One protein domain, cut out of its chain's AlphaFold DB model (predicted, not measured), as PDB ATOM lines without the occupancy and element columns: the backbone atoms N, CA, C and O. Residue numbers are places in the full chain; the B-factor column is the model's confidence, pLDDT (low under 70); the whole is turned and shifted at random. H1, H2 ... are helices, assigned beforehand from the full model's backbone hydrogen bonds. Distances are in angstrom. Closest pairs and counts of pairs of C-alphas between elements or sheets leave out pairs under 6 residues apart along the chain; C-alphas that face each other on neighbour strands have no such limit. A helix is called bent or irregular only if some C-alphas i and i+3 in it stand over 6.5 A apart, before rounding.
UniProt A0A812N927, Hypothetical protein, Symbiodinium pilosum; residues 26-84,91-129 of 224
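Overview. This is residues 26 to 84 and 91 to 129 of the 224 residues of the protein "Hypothetical protein" of Symbiodinium pilosum (UniProt A0A812N927). Picture a long, loose rod of helices laid lengthwise: H5a is its longest piece, H1 packs side by side with it running the same way, and H3 followed by H4 makes a row that comes back the opposite way, with H3 on H1 and H4 on H5a. Short H2 makes the turn between H1 and H3, and beyond the bend in H5 the arm H5b reaches toward the end of the rod at Leu 129, while Arg 84 after H4 lies at the other end. The printed part has 98 residues with five named helices, H1 to H5 in that order along the chain, and no named strand, and its class is all helix, with packing that is mostly aligned. It is loose, with a radius of gyration of the C-alphas of 16.6 A, and the C-alphas span 64 by 24 by 18 A.

Arrangement. Begin with H1, residues 26 to 47, and look next at H2, residues 49 to 53, after a tight link; the two are close but not clearly touching, their closest C-alphas, those of Leu 45 and His 51, being 6.8 A apart. Another tight link leads to H3, residues 55 to 64. H2 and H3 only just touch, with 3 pairs of C-alphas within 8 A, and only at the corner by their link; the closest are those of His 51 and Thr 58, 5.7 A apart. Look back from H3 to H1: they touch, H1 with its residues 42 to 46 alone, and the closest C-alphas, those of Val 42 and Ala 62, are 5.6 A apart. They run opposite ways at a shallow tilt of 13 degrees. A third tight link leads to H4, residues 67 to 82, and H3 and H4 meet only through their link. H4 and H1 are near each other, with 6 pairs of C-alphas within 10 A. Past the cut comes H5, residues 93 to 128, assigned as one helix by its hydrogen bonds but bent, with C-alphas 118 and 121 6.9 A apart. Its arms are H5a, residues 93 to 118, and H5b, residues 121 to 128, at a steep tilt of 49 degrees. H5a touches H4 with its residues 94 to 102 alone, opposite ways at a shallow tilt of 24 degrees; the closest C-alphas, those of Met 72 and Ala 98, are 5.3 A apart. H5a also touches H1, the same way at a shallow tilt of 20 degrees, with the C-alphas of Ser 43 and Gly 112 closest at 4.3 A. H5b touches no helix, and H4 and H5b are apart. In H2, H3, H4, H5a and H5b every O i to N i+4 pair is within hydrogen-bond range; in H1 17 of 18 are.

Along the chain. Find C-alpha 26 at (41.196, -0.674, 0.716); from there H1 runs 31.1 A to Thr 47. H2 measures 6.6 A from Ser 49 to Lys 53, and H3 14.2 A from Thr 55 to Ala 64. Pick up H4 at C-alpha 67, (31.369, -3.237, -18.275), and go 22.1 A to Asp 82. H5a takes 37.0 A from Trp 93 to Ser 118. H5b takes 10.5 A from Leu 121 to Ser 128, whose C-alpha is at (37.930, -34.257, -32.315).

Size, cuts and confidence. The outline is a rod, and its two farthest C-alphas, those of Arg 84 and Leu 129, are 64.6 A apart. Residues 85 to 90 are not printed, and C-alphas 84 and 91 stand 15.4 A apart across this cut. Of the links that are printed whole, none is long. The mean pLDDT of the printed part is 87.9, and residues 83 to 84 and 91 to 92 are under 70.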
ATOM      1  N   VAL A  26      42.225   0.005   1.523       83.56
ATOM      2  CA  VAL A  26      41.196  -0.674   0.716       83.56
ATOM      3  C   VAL A  26      41.405  -0.386  -0.770       83.56
ATOM      4  O   VAL A  26      41.441  -1.313  -1.569       83.56
ATOM      5  N   ALA A  27      41.661   0.876  -1.122       79.25
ATOM      6  CA  ALA A  27      41.926   1.285  -2.501       79.25
ATOM      7  C   ALA A  27      43.182   0.617  -3.088       79.25
ATOM      8  O   ALA A  27      43.218   0.288  -4.271       79.25
ATOM      9  N   MET A  28      44.208   0.391  -2.258       83.25
ATOM     10  CA  MET A  28      45.419  -0.319  -2.683       83.25
ATOM     11  C   MET A  28      45.155  -1.791  -2.992       83.25
ATOM     12  O   MET A  28      45.642  -2.289  -4.002       83.25
ATOM     13  N   LEU A  29      44.379  -2.479  -2.150       88.44
ATOM     14  CA  LEU A  29      44.002  -3.869  -2.404       88.44
ATOM     15  C   LEU A  29      43.134  -3.964  -3.665       88.44
ATOM     16  O   LEU A  29      43.388  -4.799  -4.528       88.44
ATOM     17  N   GLU A  30      42.160  -3.067  -3.818       87.12
ATOM     18  CA  GLU A  30      41.266  -3.046  -4.977       87.12
ATOM     19  C   GLU A  30      42.028  -2.832  -6.293       87.12
ATOM     20  O   GLU A  30      41.790  -3.541  -7.269       87.12
ATOM     21  N   ALA A  31      43.016  -1.933  -6.306       85.25
ATOM     22  CA  ALA A  31      43.842  -1.657  -7.480       85.25
ATOM     23  C   ALA A  31      44.748  -2.827  -7.913       85.25
ATOM     24  O   ALA A  31      45.266  -2.802  -9.026       85.25
ATOM     25  N   VAL A  32      44.942  -3.839  -7.061       89.12
ATOM     26  CA  VAL A  32      45.719  -5.045  -7.387       89.12
ATOM     27  C   VAL A  32      44.793  -6.207  -7.725       89.12
ATOM     28  O   VAL A  32      44.920  -6.813  -8.787       89.12
ATOM     29  N   PHE A  33      43.832  -6.504  -6.849       93.38
ATOM     30  CA  PHE A  33      42.988  -7.688  -6.992       93.38
ATOM     31  C   PHE A  33      41.952  -7.554  -8.106       93.38
ATOM     32  O   PHE A  33      41.670  -8.550  -8.766       93.38
ATOM     33  N   VAL A  34      41.408  -6.357  -8.359       91.06
ATOM     34  CA  VAL A  34      40.377  -6.185  -9.395       91.06
ATOM     35  C   VAL A  34      40.956  -6.346 -10.805       91.06
ATOM     36  O   VAL A  34      40.432  -7.181 -11.545       91.06
ATOM     37  N   PRO A  35      42.048  -5.655 -11.199       93.06
ATOM     38  CA  PRO A  35      42.659  -5.887 -12.507       93.06
ATOM     39  C   PRO A  35      43.149  -7.328 -12.674       93.06
ATOM     40  O   PRO A  35      42.955  -7.920 -13.732       93.06
ATOM     41  N   TRP A  36      43.728  -7.920 -11.624       94.88
ATOM     42  CA  TRP A  36      44.177  -9.312 -11.659       94.88
ATOM     43  C   TRP A  36      43.018 -10.290 -11.883       94.88
ATOM     44  O   TRP A  36      43.100 -11.143 -12.764       94.88
ATOM     45  N   ALA A  37      41.911 -10.134 -11.154       94.38
ATOM     46  CA  ALA A  37      40.731 -10.974 -11.324       94.38
ATOM     47  C   ALA A  37      40.123 -10.825 -12.727       94.38
ATOM     48  O   ALA A  37      39.781 -11.827 -13.346       94.38
ATOM     49  N   ILE A  38      40.037  -9.600 -13.265       93.19
ATOM     50  CA  ILE A  38      39.559  -9.365 -14.638       93.19
ATOM     51  C   ILE A  38      40.460 -10.079 -15.645       93.19
ATOM     52  O   ILE A  38      39.949 -10.778 -16.518       93.19
ATOM     53  N   PHE A  39      41.781  -9.930 -15.513       94.88
ATOM     54  CA  PHE A  39      42.745 -10.583 -16.393       94.88
ATOM     55  C   PHE A  39      42.557 -12.102 -16.386       94.88
ATOM     56  O   PHE A  39      42.328 -12.682 -17.445       94.88
ATOM     57  N   VAL A  40      42.571 -12.724 -15.200       94.75
ATOM     58  CA  VAL A  40      42.437 -14.181 -15.044       94.75
ATOM     59  C   VAL A  40      41.096 -14.676 -15.584       94.75
ATOM     60  O   VAL A  40      41.060 -15.662 -16.318       94.75
ATOM     61  N   CYS A  41      39.994 -13.990 -15.269       92.94
ATOM     62  CA  CYS A  41      38.664 -14.370 -15.738       92.94
ATOM     63  C   CYS A  41      38.547 -14.295 -17.264       92.94
ATOM     64  O   CYS A  41      38.066 -15.241 -17.885       92.94
ATOM     65  N   VAL A  42      39.006 -13.205 -17.886       93.56
ATOM     66  CA  VAL A  42      38.950 -13.044 -19.348       93.56
ATOM     67  C   VAL A  42      39.871 -14.048 -20.037       93.56
ATOM     68  O   VAL A  42      39.445 -14.703 -20.989       93.56
ATOM     69  N   SER A  43      41.097 -14.235 -19.535       92.00
ATOM     70  CA  SER A  43      42.022 -15.223 -20.094       92.00
ATOM     71  C   SER A  43      41.471 -16.642 -19.968       92.00
ATOM     72  O   SER A  43      41.572 -17.419 -20.914       92.00
ATOM     73  N   TRP A  44      40.831 -16.979 -18.843       91.12
ATOM     74  CA  TRP A  44      40.177 -18.275 -18.653       91.12
ATOM     75  C   TRP A  44      39.053 -18.459 -19.674       91.12
ATOM     76  O   TRP A  44      39.052 -19.439 -20.418       91.12
ATOM     77  N   LEU A  45      38.099 -17.526 -19.733       90.19
ATOM     78  CA  LEU A  45      36.916 -17.646 -20.591       90.19
ATOM     79  C   LEU A  45      37.266 -17.857 -22.069       90.19
ATOM     80  O   LEU A  45      36.537 -18.563 -22.759       90.19
ATOM     81  N   LEU A  46      38.370 -17.266 -22.533       89.19
ATOM     82  CA  LEU A  46      38.832 -17.367 -23.919       89.19
ATOM     83  C   LEU A  46      39.741 -18.575 -24.193       89.19
ATOM     84  O   LEU A  46      39.894 -18.952 -25.349       89.19
ATOM     85  N   THR A  47      40.333 -19.187 -23.163       88.31
ATOM     86  CA  THR A  47      41.274 -20.311 -23.337       88.31
ATOM     87  C   THR A  47      40.595 -21.675 -23.197       88.31
ATOM     88  O   THR A  47      40.925 -22.609 -23.920       88.31
ATOM     89  N   PHE A  48      39.668 -21.834 -22.251       81.56
ATOM     90  CA  PHE A  48      39.160 -23.160 -21.874       81.56
ATOM     91  C   PHE A  48      38.132 -23.752 -22.854       81.56
ATOM     92  O   PHE A  48      37.516 -23.054 -23.656       81.56
ATOM     93  N   SER A  49      37.885 -25.062 -22.715       75.50
ATOM     94  CA  SER A  49      36.996 -25.881 -23.565       75.50
ATOM     95  C   SER A  49      35.560 -25.360 -23.724       75.50
ATOM     96  O   SER A  49      34.870 -25.712 -24.680       75.50
ATOM     97  N   VAL A  50      35.098 -24.486 -22.825       77.25
ATOM     98  CA  VAL A  50      33.795 -23.814 -22.943       77.25
ATOM     99  C   VAL A  50      33.746 -22.929 -24.195       77.25
ATOM    100  O   VAL A  50      32.705 -22.871 -24.849       77.25
ATOM    101  N   HIS A  51      34.863 -22.298 -24.577       82.56
ATOM    102  CA  HIS A  51      34.956 -21.494 -25.799       82.56
ATOM    103  C   HIS A  51      34.835 -22.351 -27.067       82.56
ATOM    104  O   HIS A  51      34.201 -21.923 -28.033       82.56
ATOM    105  N   TYR A  52      35.351 -23.588 -27.022       81.62
ATOM    106  CA  TYR A  52      35.235 -24.558 -28.115       81.62
ATOM    107  C   TYR A  52      33.776 -24.946 -28.375       81.62
ATOM    108  O   TYR A  52      33.299 -24.885 -29.502       81.62
ATOM    109  N   LYS A  53      33.040 -25.312 -27.316       83.31
ATOM    110  CA  LYS A  53      31.647 -25.781 -27.439       83.31
ATOM    111  C   LYS A  53      30.653 -24.643 -27.658       83.31
ATOM    112  O   LYS A  53      29.650 -24.813 -28.346       83.31
ATOM    113  N   HIS A  54      30.901 -23.493 -27.036       86.62
ATOM    114  CA  HIS A  54      29.971 -22.373 -27.010       86.62
ATOM    115  C   HIS A  54      30.706 -21.039 -27.206       86.62
ATOM    116  O   HIS A  54      30.830 -20.212 -26.296       86.62
ATOM    117  N   THR A  55      31.159 -20.801 -28.436       86.06
ATOM    118  CA  THR A  55      31.917 -19.600 -28.821       86.06
ATOM    119  C   THR A  55      31.132 -18.307 -28.583       86.06
ATOM    120  O   THR A  55      31.658 -17.348 -28.027       86.06
ATOM    121  N   VAL A  56      29.842 -18.273 -28.934       88.31
ATOM    122  CA  VAL A  56      29.016 -17.058 -28.803       88.31
ATOM    123  C   VAL A  56      28.830 -16.615 -27.343       88.31
ATOM    124  O   VAL A  56      29.173 -15.472 -27.036       88.31
ATOM    125  N   PRO A  57      28.337 -17.450 -26.405       87.69
ATOM    126  CA  PRO A  57      28.128 -16.992 -25.031       87.69
ATOM    127  C   PRO A  57      29.439 -16.696 -24.294       87.69
ATOM    128  O   PRO A  57      29.463 -15.794 -23.463       87.69
ATOM    129  N   THR A  58      30.544 -17.384 -24.608       88.88
ATOM    130  CA  THR A  58      31.852 -17.070 -24.003       88.88
ATOM    131  C   THR A  58      32.375 -15.704 -24.440       88.88
ATOM    132  O   THR A  58      32.841 -14.941 -23.595       88.88
ATOM    133  N   LEU A  59      32.213 -15.340 -25.716       88.56
ATOM    134  CA  LEU A  59      32.528 -13.993 -26.202       88.56
ATOM    135  C   LEU A  59      31.628 -12.928 -25.563       88.56
ATOM    136  O   LEU A  59      32.125 -11.875 -25.167       88.56
ATOM    137  N   VAL A  60      30.330 -13.204 -25.398       91.88
ATOM    138  CA  VAL A  60      29.403 -12.293 -24.702       91.88
ATOM    139  C   VAL A  60      29.814 -12.094 -23.241       91.88
ATOM    140  O   VAL A  60      29.807 -10.964 -22.761       91.88
ATOM    141  N   LEU A  61      30.226 -13.150 -22.536       90.44
ATOM    142  CA  LEU A  61      30.702 -13.059 -21.151       90.44
ATOM    143  C   LEU A  61      32.041 -12.309 -21.039       90.44
ATOM    144  O   LEU A  61      32.210 -11.478 -20.145       90.44
ATOM    145  N   ALA A  62      32.973 -12.539 -21.966       91.19
ATOM    146  CA  ALA A  62      34.231 -11.793 -22.033       91.19
ATOM    147  C   ALA A  62      33.991 -10.298 -22.328       91.19
ATOM    148  O   ALA A  62      34.623  -9.429 -21.719       91.19
ATOM    149  N   ALA A  63      33.027  -9.989 -23.201       91.50
ATOM    150  CA  ALA A  63      32.575  -8.626 -23.465       91.50
ATOM    151  C   ALA A  63      31.837  -8.016 -22.263       91.50
ATOM    152  O   ALA A  63      32.032  -6.845 -21.960       91.50
ATOM    153  N   ALA A  64      31.053  -8.793 -21.511       92.88
ATOM    154  CA  ALA A  64      30.404  -8.322 -20.288       92.88
ATOM    155  C   ALA A  64      31.428  -7.891 -19.223       92.88
ATOM    156  O   ALA A  64      31.187  -6.934 -18.488       92.88
ATOM    157  N   CYS A  65      32.614  -8.510 -19.189       91.69
ATOM    158  CA  CYS A  65      33.708  -8.079 -18.315       91.69
ATOM    159  C   CYS A  65      34.229  -6.664 -18.647       91.69
ATOM    160  O   CYS A  65      34.795  -6.014 -17.769       91.69
ATOM    161  N   LEU A  66      33.992  -6.142 -19.861       93.25
ATOM    162  CA  LEU A  66      34.312  -4.758 -20.249       93.25
ATOM    163  C   LEU A  66      33.430  -3.726 -19.524       93.25
ATOM    164  O   LEU A  66      33.825  -2.568 -19.372       93.25
ATOM    165  N   LEU A  67      32.256  -4.128 -19.024       93.44
ATOM    166  CA  LEU A  67      31.369  -3.237 -18.275       93.44
ATOM    167  C   LEU A  67      32.020  -2.728 -16.982       93.44
ATOM    168  O   LEU A  67      31.713  -1.623 -16.542       93.44
ATOM    169  N   VAL A  68      32.955  -3.488 -16.399       90.62
ATOM    170  CA  VAL A  68      33.682  -3.098 -15.182       90.62
ATOM    171  C   VAL A  68      34.594  -1.884 -15.428       90.62
ATOM    172  O   VAL A  68      34.365  -0.849 -14.793       90.62
ATOM    173  N   PRO A  69      35.573  -1.917 -16.361       92.25
ATOM    174  CA  PRO A  69      36.356  -0.729 -16.691       92.25
ATOM    175  C   PRO A  69      35.490   0.393 -17.281       92.25
ATOM    176  O   PRO A  69      35.733   1.558 -16.971       92.25
ATOM    177  N   ALA A  70      34.445   0.086 -18.060       92.75
ATOM    178  CA  ALA A  70      33.529   1.107 -18.578       92.75
ATOM    179  C   ALA A  70      32.786   1.855 -17.455       92.75
ATOM    180  O   ALA A  70      32.704   3.082 -17.478       92.75
ATOM    181  N   GLY A  71      32.310   1.144 -16.429       91.12
ATOM    182  CA  GLY A  71      31.684   1.744 -15.248       91.12
ATOM    183  C   GLY A  71      32.651   2.615 -14.441       91.12
ATOM    184  O   GLY A  71      32.267   3.667 -13.930       91.12
ATOM    185  N   MET A  72      33.928   2.231 -14.370       89.19
ATOM    186  CA  MET A  72      34.972   3.034 -13.721       89.19
ATOM    187  C   MET A  72      35.273   4.315 -14.505       89.19
ATOM    188  O   MET A  72      35.353   5.392 -13.912       89.19
ATOM    189  N   TRP A  73      35.352   4.230 -15.836       91.19
ATOM    190  CA  TRP A  73      35.460   5.401 -16.708       91.19
ATOM    191  C   TRP A  73      34.242   6.321 -16.606       91.19
ATOM    192  O   TRP A  73      34.402   7.540 -16.561       91.19
ATOM    193  N   TYR A  74      33.037   5.761 -16.489       91.06
ATOM    194  CA  TYR A  74      31.818   6.537 -16.273       91.06
ATOM    195  C   TYR A  74      31.859   7.319 -14.952       91.06
ATOM    196  O   TYR A  74      31.561   8.511 -14.942       91.06
ATOM    197  N   ARG A  75      32.315   6.703 -13.851       86.50
ATOM    198  CA  ARG A  75      32.492   7.408 -12.566       86.50
ATOM    199  C   ARG A  75      33.515   8.537 -12.656       86.50
ATOM    200  O   ARG A  75      33.279   9.621 -12.127       86.50
ATOM    201  N   VAL A  76      34.622   8.311 -13.364       86.38
ATOM    202  CA  VAL A  76      35.621   9.355 -13.644       86.38
ATOM    203  C   VAL A  76      34.999  10.508 -14.436       86.38
ATOM    204  O   VAL A  76      35.255  11.672 -14.127       86.38
ATOM    205  N   TRP A  77      34.186  10.202 -15.447       86.75
ATOM    206  CA  TRP A  77      33.499  11.202 -16.260       86.75
ATOM    207  C   TRP A  77      32.486  12.010 -15.439       86.75
ATOM    208  O   TRP A  77      32.537  13.239 -15.464       86.75
ATOM    209  N   GLN A  78      31.645  11.341 -14.645       85.31
ATOM    210  CA  GLN A  78      30.655  11.982 -13.778       85.31
ATOM    211  C   GLN A  78      31.323  12.947 -12.793       85.31
ATOM    212  O   GLN A  78      30.910  14.096 -12.671       85.31
ATOM    213  N   GLN A  79      32.416  12.522 -12.158       79.56
ATOM    214  CA  GLN A  79      33.141  13.358 -11.205       79.56
ATOM    215  C   GLN A  79      33.782  14.588 -11.864       79.56
ATOM    216  O   GLN A  79      33.799  15.670 -11.277       79.56
ATOM    217  N   ARG A  80      34.293  14.452 -13.095       78.94
ATOM    218  CA  ARG A  80      34.819  15.590 -13.871       78.94
ATOM    219  C   ARG A  80      33.723  16.565 -14.292       78.94
ATOM    220  O   ARG A  80      34.014  17.748 -14.420       78.94
ATOM    221  N   HIS A  81      32.507  16.076 -14.520       78.38
ATOM    222  CA  HIS A  81      31.374  16.894 -14.945       78.38
ATOM    223  C   HIS A  81      30.733  17.668 -13.780       78.38
ATOM    224  O   HIS A  81      30.353  18.823 -13.954       78.38
ATOM    225  N   ASP A  82      30.643  17.059 -12.594       72.69
ATOM    226  CA  ASP A  82      30.039  17.677 -11.401       72.69
ATOM    227  C   ASP A  82      30.975  18.692 -10.713       72.69
ATOM    228  O   ASP A  82      30.541  19.631 -10.048       72.69
ATOM    229  N   SER A  83      32.287  18.557 -10.930       59.69
ATOM    230  CA  SER A  83      33.304  19.460 -10.381       59.69
ATOM    231  C   SER A  83      33.391  20.769 -11.179       59.69
ATOM    232  O   SER A  83      34.340  20.990 -11.932       59.69
ATOM    233  N   ARG A  84      32.409  21.662 -11.014       56.53
ATOM    234  CA  ARG A  84      32.505  23.064 -11.476       56.53
ATOM    235  C   ARG A  84      33.451  23.923 -10.619       56.53
ATOM    236  O   ARG A  84      33.854  24.988 -11.076       56.53
ATOM    237  N   PRO A  91      43.262  14.299  -6.512       57.09
ATOM    238  CA  PRO A  91      43.722  13.266  -7.429       57.09
ATOM    239  C   PRO A  91      42.986  11.949  -7.151       57.09
ATOM    240  O   PRO A  91      43.264  11.236  -6.190       57.09
ATOM    241  N   ASN A  92      42.032  11.617  -8.022       67.38
ATOM    242  CA  ASN A  92      41.211  10.423  -7.861       67.38
ATOM    243  C   ASN A  92      41.972   9.167  -8.283       67.38
ATOM    244  O   ASN A  92      42.235   8.961  -9.473       67.38
ATOM    245  N   TRP A  93      42.227   8.294  -7.308       76.38
ATOM    246  CA  TRP A  93      42.712   6.923  -7.494       76.38
ATOM    247  C   TRP A  93      41.846   6.106  -8.478       76.38
ATOM    248  O   TRP A  93      42.350   5.197  -9.132       76.38
ATOM    249  N   PHE A  94      40.580   6.499  -8.682       79.12
ATOM    250  CA  PHE A  94      39.692   5.946  -9.707       79.12
ATOM    251  C   PHE A  94      40.232   6.073 -11.141       79.12
ATOM    252  O   PHE A  94      40.002   5.170 -11.939       79.12
ATOM    253  N   ASN A  95      40.977   7.139 -11.485       83.94
ATOM    254  CA  ASN A  95      41.597   7.242 -12.817       83.94
ATOM    255  C   ASN A  95      42.658   6.151 -13.011       83.94
ATOM    256  O   ASN A  95      42.717   5.525 -14.064       83.94
ATOM    257  N   PHE A  96      43.489   5.928 -11.989       86.62
ATOM    258  CA  PHE A  96      44.522   4.896 -12.020       86.62
ATOM    259  C   PHE A  96      43.894   3.507 -12.150       86.62
ATOM    260  O   PHE A  96      44.291   2.724 -13.009       86.62
ATOM    261  N   LEU A  97      42.859   3.233 -11.354       87.44
ATOM    262  CA  LEU A  97      42.175   1.948 -11.379       87.44
ATOM    263  C   LEU A  97      41.461   1.697 -12.718       87.44
ATOM    264  O   LEU A  97      41.579   0.604 -13.265       87.44
ATOM    265  N   ALA A  98      40.806   2.708 -13.301       90.00
ATOM    266  CA  ALA A  98      40.180   2.594 -14.620       90.00
ATOM    267  C   ALA A  98      41.199   2.217 -15.711       90.00
ATOM    268  O   ALA A  98      40.947   1.308 -16.499       90.00
ATOM    269  N   ILE A  99      42.373   2.862 -15.716       91.88
ATOM    270  CA  ILE A  99      43.453   2.561 -16.667       91.88
ATOM    271  C   ILE A  99      43.974   1.134 -16.461       91.88
ATOM    272  O   ILE A  99      44.070   0.376 -17.425       91.88
ATOM    273  N   MET A 100      44.261   0.741 -15.217       92.50
ATOM    274  CA  MET A 100      44.776  -0.597 -14.908       92.50
ATOM    275  C   MET A 100      43.781  -1.702 -15.277       92.50
ATOM    276  O   MET A 100      44.182  -2.699 -15.873       92.50
ATOM    277  N   CYS A 101      42.487  -1.520 -15.003       92.38
ATOM    278  CA  CYS A 101      41.439  -2.462 -15.404       92.38
ATOM    279  C   CYS A 101      41.277  -2.543 -16.929       92.38
ATOM    280  O   CYS A 101      41.086  -3.636 -17.459       92.38
ATOM    281  N   SER A 102      41.377  -1.419 -17.651       94.31
ATOM    282  CA  SER A 102      41.351  -1.416 -19.120       94.31
ATOM    283  C   SER A 102      42.540  -2.173 -19.714       94.31
ATOM    284  O   SER A 102      42.355  -2.978 -20.625       94.31
ATOM    285  N   ILE A 103      43.747  -1.959 -19.181       95.81
ATOM    286  CA  ILE A 103      44.954  -2.677 -19.615       95.81
ATOM    287  C   ILE A 103      44.834  -4.166 -19.291       95.81
ATOM    288  O   ILE A 103      45.104  -4.990 -20.157       95.81
ATOM    289  N   ALA A 104      44.391  -4.521 -18.083       95.12
ATOM    290  CA  ALA A 104      44.194  -5.910 -17.680       95.12
ATOM    291  C   ALA A 104      43.178  -6.647 -18.561       95.12
ATOM    292  O   ALA A 104      43.431  -7.783 -18.958       95.12
ATOM    293  N   TRP A 105      42.064  -6.001 -18.918       96.25
ATOM    294  CA  TRP A 105      41.084  -6.582 -19.836       96.25
ATOM    295  C   TRP A 105      41.690  -6.810 -21.227       96.25
ATOM    296  O   TRP A 105      41.616  -7.922 -21.743       96.25
ATOM    297  N   LEU A 106      42.357  -5.800 -21.802       95.94
ATOM    298  CA  LEU A 106      43.017  -5.924 -23.109       95.94
ATOM    299  C   LEU A 106      44.091  -7.020 -23.107       95.94
ATOM    300  O   LEU A 106      44.122  -7.855 -24.008       95.94
ATOM    301  N   ALA A 107      44.938  -7.048 -22.078       96.00
ATOM    302  CA  ALA A 107      45.968  -8.063 -21.913       96.00
ATOM    303  C   ALA A 107      45.362  -9.468 -21.779       96.00
ATOM    304  O   ALA A 107      45.876 -10.405 -22.380       96.00
ATOM    305  N   GLY A 108      44.252  -9.610 -21.046       94.94
ATOM    306  CA  GLY A 108      43.532 -10.874 -20.899       94.94
ATOM    307  C   GLY A 108      42.951 -11.375 -22.221       94.94
ATOM    308  O   GLY A 108      43.075 -12.559 -22.526       94.94
ATOM    309  N   VAL A 109      42.387 -10.478 -23.041       94.50
ATOM    310  CA  VAL A 109      41.885 -10.819 -24.384       94.50
ATOM    311  C   VAL A 109      43.022 -11.287 -25.289       94.50
ATOM    312  O   VAL A 109      42.920 -12.350 -25.896       94.50
ATOM    313  N   VAL A 110      44.115 -10.524 -25.360       96.25
ATOM    314  CA  VAL A 110      45.260 -10.859 -26.221       96.25
ATOM    315  C   VAL A 110      45.901 -12.176 -25.789       96.25
ATOM    316  O   VAL A 110      46.102 -13.052 -26.624       96.25
ATOM    317  N   ALA A 111      46.180 -12.345 -24.494       95.56
ATOM    318  CA  ALA A 111      46.779 -13.567 -23.965       95.56
ATOM    319  C   ALA A 111      45.861 -14.786 -24.148       95.56
ATOM    320  O   ALA A 111      46.335 -15.853 -24.540       95.56
ATOM    321  N   GLY A 112      44.555 -14.628 -23.910       93.19
ATOM    322  CA  GLY A 112      43.570 -15.691 -24.105       93.19
ATOM    323  C   GLY A 112      43.477 -16.134 -25.564       93.19
ATOM    324  O   GLY A 112      43.617 -17.319 -25.851       93.19
ATOM    325  N   LEU A 113      43.338 -15.191 -26.502       92.31
ATOM    326  CA  LEU A 113      43.280 -15.500 -27.936       92.31
ATOM    327  C   LEU A 113      44.595 -16.088 -28.457       92.31
ATOM    328  O   LEU A 113      44.577 -17.037 -29.236       92.31
ATOM    329  N   TYR A 114      45.739 -15.566 -28.014       95.12
ATOM    330  CA  TYR A 114      47.040 -16.115 -28.391       95.12
ATOM    331  C   TYR A 114      47.187 -17.570 -27.936       95.12
ATOM    332  O   TYR A 114      47.585 -18.428 -28.727       95.12
ATOM    333  N   THR A 115      46.821 -17.858 -26.685       93.00
ATOM    334  CA  THR A 115      46.862 -19.218 -26.132       93.00
ATOM    335  C   THR A 115      45.894 -20.139 -26.870       93.00
ATOM    336  O   THR A 115      46.235 -21.281 -27.183       93.00
ATOM    337  N   TRP A 116      44.711 -19.628 -27.211       92.00
ATOM    338  CA  TRP A 116      43.713 -20.349 -27.984       92.00
ATOM    339  C   TRP A 116      44.244 -20.796 -29.348       92.00
ATOM    340  O   TRP A 116      44.278 -21.992 -29.629       92.00
ATOM    341  N   PHE A 117      44.713 -19.855 -30.173       91.75
ATOM    342  CA  PHE A 117      45.177 -20.162 -31.527       91.75
ATOM    343  C   PHE A 117      46.475 -20.969 -31.551       91.75
ATOM    344  O   PHE A 117      46.658 -21.790 -32.445       91.75
ATOM    345  N   SER A 118      47.368 -20.754 -30.583       93.00
ATOM    346  CA  SER A 118      48.680 -21.409 -30.582       93.00
ATOM    347  C   SER A 118      48.637 -22.829 -30.017       93.00
ATOM    348  O   SER A 118      49.405 -23.679 -30.462       93.00
ATOM    349  N   TYR A 119      47.767 -23.094 -29.036       90.88
ATOM    350  CA  TYR A 119      47.809 -24.344 -28.267       90.88
ATOM    351  C   TYR A 119      46.470 -25.074 -28.205       90.88
ATOM    352  O   TYR A 119      46.427 -26.277 -28.446       90.88
ATOM    353  N   MET A 120      45.377 -24.379 -27.885       90.25
ATOM    354  CA  MET A 120      44.100 -25.055 -27.619       90.25
ATOM    355  C   MET A 120      43.397 -25.502 -28.901       90.25
ATOM    356  O   MET A 120      42.856 -26.601 -28.940       90.25
ATOM    357  N   LEU A 121      43.438 -24.694 -29.962       89.44
ATOM    358  CA  LEU A 121      42.856 -25.045 -31.255       89.44
ATOM    359  C   LEU A 121      43.449 -26.344 -31.837       89.44
ATOM    360  O   LEU A 121      42.672 -27.274 -32.049       89.44
ATOM    361  N   PRO A 122      44.783 -26.488 -32.010       89.62
ATOM    362  CA  PRO A 122      45.344 -27.731 -32.540       89.62
ATOM    363  C   PRO A 122      45.145 -28.920 -31.591       89.62
ATOM    364  O   PRO A 122      45.119 -30.063 -32.040       89.62
ATOM    365  N   TYR A 123      45.014 -28.679 -30.283       89.50
ATOM    366  CA  TYR A 123      44.688 -29.723 -29.315       89.50
ATOM    367  C   TYR A 123      43.262 -30.253 -29.520       89.50
ATOM    368  O   TYR A 123      43.079 -31.459 -29.659       89.50
ATOM    369  N   PHE A 124      42.260 -29.372 -29.602       87.69
ATOM    370  CA  PHE A 124      40.870 -29.791 -29.793       87.69
ATOM    371  C   PHE A 124      40.608 -30.355 -31.188       87.69
ATOM    372  O   PHE A 124      39.816 -31.282 -31.312       87.69
ATOM    373  N   GLU A 125      41.284 -29.851 -32.222       86.44
ATOM    374  CA  GLU A 125      41.244 -30.462 -33.553       86.44
ATOM    375  C   GLU A 125      41.710 -31.917 -33.474       86.44
ATOM    376  O   GLU A 125      40.961 -32.796 -33.888       86.44
ATOM    377  N   LYS A 126      42.861 -32.177 -32.834       85.94
ATOM    378  CA  LYS A 126      43.396 -33.530 -32.604       85.94
ATOM    379  C   LYS A 126      42.485 -34.423 -31.761       85.94
ATOM    380  O   LYS A 126      42.369 -35.609 -32.047       85.94
ATOM    381  N   GLU A 127      41.846 -33.873 -30.735       86.56
ATOM    382  CA  GLU A 127      40.901 -34.613 -29.889       86.56
ATOM    383  C   GLU A 127      39.592 -34.938 -30.626       86.56
ATOM    384  O   GLU A 127      38.949 -35.942 -30.335       86.56
ATOM    385  N   SER A 128      39.190 -34.098 -31.584       84.25
ATOM    386  CA  SER A 128      37.930 -34.257 -32.315       84.25
ATOM    387  C   SER A 128      37.969 -35.300 -33.430       84.25
ATOM    388  O   SER A 128      36.901 -35.704 -33.895       84.25
ATOM    389  N   LEU A 129      39.155 -35.748 -33.864       87.69
ATOM    390  CA  LEU A 129      39.228 -36.761 -34.912       87.69
ATOM    391  C   LEU A 129      38.777 -38.128 -34.393       87.69
ATOM    392  O   LEU A 129      39.089 -38.540 -33.273       87.69
TER     393      LEU A 129